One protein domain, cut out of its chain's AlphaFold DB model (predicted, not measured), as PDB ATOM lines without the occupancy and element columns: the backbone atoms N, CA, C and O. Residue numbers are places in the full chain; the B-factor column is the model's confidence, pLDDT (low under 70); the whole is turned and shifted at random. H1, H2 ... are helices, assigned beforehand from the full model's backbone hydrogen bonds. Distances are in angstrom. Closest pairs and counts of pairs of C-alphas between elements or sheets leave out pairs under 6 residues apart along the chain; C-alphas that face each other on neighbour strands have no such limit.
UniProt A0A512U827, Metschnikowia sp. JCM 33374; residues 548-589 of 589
ATOM      1  N   SER A 548      85.046 185.251  29.709       97.38
ATOM      2  CA  SER A 548      86.282 184.785  30.341       97.38
ATOM      3  C   SER A 548      86.086 184.530  31.831       97.38
ATOM      4  O   SER A 548      86.519 183.497  32.337       97.38
ATOM      5  N   GLN A 549      85.383 185.424  32.532       98.06
ATOM      6  CA  GLN A 549      85.042 185.225  33.940       98.06
ATOM      7  C   GLN A 549      84.194 183.965  34.142       98.06
ATOM      8  O   GLN A 549      84.502 183.160  35.020       98.06
ATOM      9  N   ASN A 550      83.185 183.753  33.294       98.38
ATOM     10  CA  ASN A 550      82.344 182.560  33.347       98.38
ATOM     11  C   ASN A 550      83.148 181.281  33.080       98.38
ATOM     12  O   ASN A 550      82.983 180.300  33.798       98.38
ATOM     13  N   ALA A 551      84.057 181.292  32.101       98.50
ATOM     14  CA  ALA A 551      84.916 180.144  31.810       98.50
ATOM     15  C   ALA A 551      85.852 179.802  32.984       98.50
ATOM     16  O   ALA A 551      86.008 178.634  33.336       98.50
ATOM     17  N   LEU A 552      86.439 180.813  33.634       98.50
ATOM     18  CA  LEU A 552      87.283 180.614  34.817       98.50
ATOM     19  C   LEU A 552      86.475 180.130  36.030       98.50
ATOM     20  O   LEU A 552      86.954 179.289  36.793       98.50
ATOM     21  N   ALA A 553      85.252 180.634  36.207       98.56
ATOM     22  CA  ALA A 553      84.341 180.168  37.246       98.56
ATOM     23  C   ALA A 553      83.926 178.708  37.017       98.56
ATOM     24  O   ALA A 553      83.921 177.933  37.973       98.56
ATOM     25  N   GLN A 554      83.657 178.322  35.765       98.62
ATOM     26  CA  GLN A 554      83.357 176.939  35.404       98.62
ATOM     27  C   GLN A 554      84.550 176.025  35.684       98.62
ATOM     28  O   GLN A 554      84.393 175.040  36.388       98.62
ATOM     29  N   TYR A 555      85.761 176.402  35.260       98.62
ATOM     30  CA  TYR A 555      86.973 175.639  35.577       98.62
ATOM     31  C   TYR A 555      87.140 175.413  37.088       98.62
ATOM     32  O   TYR A 555      87.476 174.318  37.536       98.62
ATOM     33  N   LYS A 556      86.867 176.437  37.905       98.69
ATOM     34  CA  LYS A 556      86.888 176.310  39.366       98.69
ATOM     35  C   LYS A 556      85.809 175.352  39.887       98.69
ATOM     36  O   LYS A 556      86.081 174.628  40.843       98.69
ATOM     37  N   ALA A 557      84.609 175.370  39.307       98.62
ATOM     38  CA  ALA A 557      83.531 174.451  39.663       98.62
ATOM     39  C   ALA A 557      83.893 173.001  39.304       98.62
ATOM     40  O   ALA A 557      83.767 172.130  40.160       98.62
ATOM     41  N   ASP A 558      84.463 172.784  38.116       98.44
ATOM     42  CA  ASP A 558      84.869 171.462  37.633       98.44
ATOM     43  C   ASP A 558      85.969 170.831  38.509       98.44
ATOM     44  O   ASP A 558      86.029 169.619  38.711       98.44
ATOM     45  N   LEU A 559      86.858 171.659  39.071       98.44
ATOM     46  CA  LEU A 559      87.841 171.208  40.061       98.44
ATOM     47  C   LEU A 559      87.197 170.842  41.404       98.44
ATOM     48  O   LEU A 559      87.691 169.958  42.102       98.44
ATOM     49  N   ALA A 560      86.144 171.558  41.802       98.25
ATOM     50  CA  ALA A 560      85.491 171.372  43.093       98.25
ATOM     51  C   ALA A 560      84.608 170.118  43.122       98.25
ATOM     52  O   ALA A 560      84.535 169.459  44.159       98.25
ATOM     53  N   ASP A 561      83.957 169.783  42.007       97.88
ATOM     54  CA  ASP A 561      83.146 168.569  41.875       97.88
ATOM     55  C   ASP A 561      83.933 167.354  41.347       97.88
ATOM     56  O   ASP A 561      83.432 166.229  41.384       97.88
ATOM     57  N   GLY A 562      85.182 167.563  40.920       97.31
ATOM     58  CA  GLY A 562      86.074 166.517  40.427       97.31
ATOM     59  C   GLY A 562      85.794 166.080  38.988       97.31
ATOM     60  O   GLY A 562      86.344 165.066  38.556       97.31
ATOM     61  N   SER A 563      84.966 166.813  38.239       96.94
ATOM     62  CA  SER A 563      84.736 166.570  36.810       96.94
ATOM     63  C   SER A 563      85.945 166.936  35.943       96.94
ATOM     64  O   SER A 563      86.143 166.334  34.883       96.94
ATOM     65  N   PHE A 564      86.804 167.856  36.402       97.75
ATOM     66  CA  PHE A 564      88.110 168.112  35.801       97.75
ATOM     67  C   PHE A 564      89.264 167.793  36.768       97.75
ATOM     68  O   PHE A 564      89.256 168.242  37.915       97.75
ATOM     69  N   PRO A 565      90.325 167.106  36.298       97.19
ATOM     70  CA  PRO A 565      90.474 166.515  34.967       97.19
ATOM     71  C   PRO A 565      89.699 165.200  34.812       97.19
ATOM     72  O   PRO A 565      89.847 164.293  35.624       97.19
ATOM     73  N   ASP A 566      88.977 165.047  33.696       95.62
ATOM     74  CA  ASP A 566      88.482 163.734  33.266       95.62
ATOM     75  C   ASP A 566      89.670 162.764  33.021       95.62
ATOM     76  O   ASP A 566      90.530 163.070  32.183       95.62
ATOM     77  N   PRO A 567      89.761 161.617  33.726       94.00
ATOM     78  CA  PRO A 567      90.921 160.724  33.649       94.00
ATOM     79  C   PRO A 567      91.127 160.044  32.293       94.00
ATOM     80  O   PRO A 567      92.252 159.655  31.978       94.00
ATOM     81  N   ASP A 568      90.067 159.870  31.503       93.75
ATOM     82  CA  ASP A 568      90.144 159.208  30.201       93.75
ATOM     83  C   ASP A 568      90.536 160.177  29.079       93.75
ATOM     84  O   ASP A 568      91.210 159.775  28.128       93.75
ATOM     85  N   THR A 569      90.152 161.446  29.211       96.38
ATOM     86  CA  THR A 569      90.380 162.503  28.221       96.38
ATOM     87  C   THR A 569      91.667 163.276  28.498       96.38
ATOM     88  O   THR A 569      92.440 163.546  27.580       96.38
ATOM     89  N   HIS A 570      91.913 163.633  29.759       96.12
ATOM     90  CA  HIS A 570      93.037 164.478  30.175       96.12
ATOM     91  C   HIS A 570      94.137 163.693  30.907       96.12
ATOM     92  O   HIS A 570      95.251 164.195  31.070       96.12
ATOM     93  N   GLY A 571      93.831 162.482  31.380       92.56
ATOM     94  CA  GLY A 571      94.763 161.634  32.119       92.56
ATOM     95  C   GLY A 571      95.625 160.741  31.224       92.56
ATOM     96  O   GLY A 571      95.266 160.378  30.105       92.56
ATOM     97  N   TYR A 572      96.781 160.329  31.747       94.50
ATOM     98  CA  TYR A 572      97.656 159.349  31.100       94.50
ATOM     99  C   TYR A 572      97.520 157.984  31.780       94.50
ATOM    100  O   TYR A 572      97.652 157.865  32.998       94.50
ATOM    101  N   LYS A 573      97.290 156.928  30.991       92.69
ATOM    102  CA  LYS A 573      97.098 155.563  31.509       92.69
ATOM    103  C   LYS A 573      98.437 154.877  31.802       92.69
ATOM    104  O   LYS A 573      99.356 154.908  30.986       92.69
ATOM    105  N   MET A 574      98.520 154.182  32.938       93.06
ATOM    106  CA  MET A 574      99.633 153.286  33.273       93.06
ATOM    107  C   MET A 574      99.257 151.834  32.955       93.06
ATOM    108  O   MET A 574      98.131 151.406  33.202       93.06
ATOM    109  N   LYS A 575     100.209 151.043  32.439       96.00
ATOM    110  CA  LYS A 575     100.011 149.595  32.269       96.00
ATOM    111  C   LYS A 575      99.767 148.939  33.630       96.00
ATOM    112  O   LYS A 575     100.574 149.113  34.542       96.00
ATOM    113  N   SER A 576      98.725 148.116  33.734       95.62
ATOM    114  CA  SER A 576      98.321 147.471  34.992       95.62
ATOM    115  C   SER A 576      99.451 146.680  35.659       95.62
ATOM    116  O   SER A 576      99.588 146.717  36.876       95.62
ATOM    117  N   GLU A 577     100.307 146.025  34.871       96.38
ATOM    118  CA  GLU A 577     101.463 145.271  35.377       96.38
ATOM    119  C   GLU A 577     102.521 146.166  36.038       96.38
ATOM    120  O   GLU A 577     103.109 145.794  37.051       96.38
ATOM    121  N   VAL A 578     102.746 147.366  35.495       96.69
ATOM    122  CA  VAL A 578     103.672 148.342  36.087       96.69
ATOM    123  C   VAL A 578     103.110 148.827  37.421       96.69
ATOM    124  O   VAL A 578     103.833 148.854  38.415       96.69
ATOM    125  N   LEU A 579     101.808 149.126  37.464       96.00
ATOM    126  CA  LEU A 579     101.135 149.537  38.692       96.00
ATOM    127  C   LEU A 579     101.158 148.431  39.758       96.00
ATOM    128  O   LEU A 579     101.372 148.725  40.930       96.00
ATOM    129  N   ARG A 580     100.969 147.165  39.365       96.50
ATOM    130  CA  ARG A 580     101.026 146.011  40.274       96.50
ATOM    131  C   ARG A 580     102.397 145.891  40.938       96.50
ATOM    132  O   ARG A 580     102.469 145.883  42.161       96.50
ATOM    133  N   ARG A 581     103.476 145.874  40.144       96.00
ATOM    134  CA  ARG A 581     104.853 145.797  40.667       96.00
ATOM    135  C   ARG A 581     105.191 146.973  41.577       96.00
ATOM    136  O   ARG A 581     105.860 146.793  42.586       96.00
ATOM    137  N   LEU A 582     104.717 148.172  41.232       95.88
ATOM    138  CA  LEU A 582     104.914 149.355  42.065       95.88
ATOM    139  C   LEU A 582     104.204 149.210  43.416       95.88
ATOM    140  O   LEU A 582     104.808 149.498  44.442       95.88
ATOM    141  N   LYS A 583     102.954 148.730  43.428       95.75
ATOM    142  CA  LYS A 583     102.212 148.469  44.670       95.75
ATOM    143  C   LYS A 583     102.922 147.438  45.547       95.75
ATOM    144  O   LYS A 583     103.082 147.684  46.733       95.75
ATOM    145  N   GLU A 584     103.394 146.339  44.960       95.81
ATOM    146  CA  GLU A 584     104.168 145.310  45.673       95.81
ATOM    147  C   GLU A 584     105.445 145.883  46.294       95.81
ATOM    148  O   GLU A 584     105.733 145.621  47.458       95.81
ATOM    149  N   HIS A 585     106.174 146.717  45.548       94.75
ATOM    150  CA  HIS A 585     107.378 147.371  46.051       94.75
ATOM    151  C   HIS A 585     107.075 148.340  47.204       94.75
ATOM    152  O   HIS A 585     107.740 148.281  48.232       94.75
ATOM    153  N   VAL A 586     106.046 149.185  47.070       94.94
ATOM    154  CA  VAL A 586     105.645 150.142  48.118       94.94
ATOM    155  C   VAL A 586     105.162 149.436  49.384       94.94
ATOM    156  O   VAL A 586     105.403 149.940  50.467       94.94
ATOM    157  N   SER A 587     104.505 148.277  49.276       91.00
ATOM    158  CA  SER A 587     104.078 147.492  50.445       91.00
ATOM    159  C   SER A 587     105.204 146.691  51.112       91.00
ATOM    160  O   SER A 587     105.001 146.171  52.205       91.00
ATOM    161  N   SER A 588     106.356 146.539  50.447       84.81
ATOM    162  CA  SER A 588     107.538 145.843  50.981       84.81
ATOM    163  C   SER A 588     108.530 146.760  51.709       84.81
ATOM    164  O   SER A 588     109.476 146.260  52.320       84.81
ATOM    165  N   VAL A 589     108.319 148.077  51.612       67.12
ATOM    166  CA  VAL A 589     109.045 149.151  52.312       67.12
ATOM    167  C   VAL A 589     108.189 149.620  53.477       67.12
ATOM    168  O   VAL A 589     108.774 149.883  54.550       67.12
TER     169      VAL A 589
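AT A GLANCE: This is residues 548 to 589 of the 589 residues of a protein of Metschnikowia sp. JCM 33374 (UniProt A0A512U827). Two helices, H1 and H2, sit at opposite ends of a drawn-out chain, joined by a long unnamed stretch, with no shared core. H1 runs roughly along the length, while H2 stands crosswise at the far end. The printed part has 42 residues, with two named helices, H1 then H2, and no named strand; the class is all helix. It is extended, with a radius of gyration of the C-alphas of 16.5 A, a rod spanning 48 by 21 by 13 A.

IN THESE COORDINATES: H1, residues 548 to 561, begins at C-alpha 548 (86.282, 184.785, 30.341) and measures 20.1 A. H2, residues 576 to 588, measures 18.5 A and ends at C-alpha 588 (107.538, 145.843, 50.981).

HOW THE PARTS SIT: H1 and H2 are apart. Residues 548 to 554 of H1 stand free, as do residues 567 to 589, of which 576 to 588 belong to H2. In H1 and H2 every O i to N i+4 pair is within hydrogen-bond range.

THE WHOLE: The C-alphas farthest apart, of Ser 548 and Ser 588, are 48.9 A apart. The link from H1 to H2, 14 residues, is long. The printed part has no cut. Residue 589, the chain's last, has pLDDT under 70.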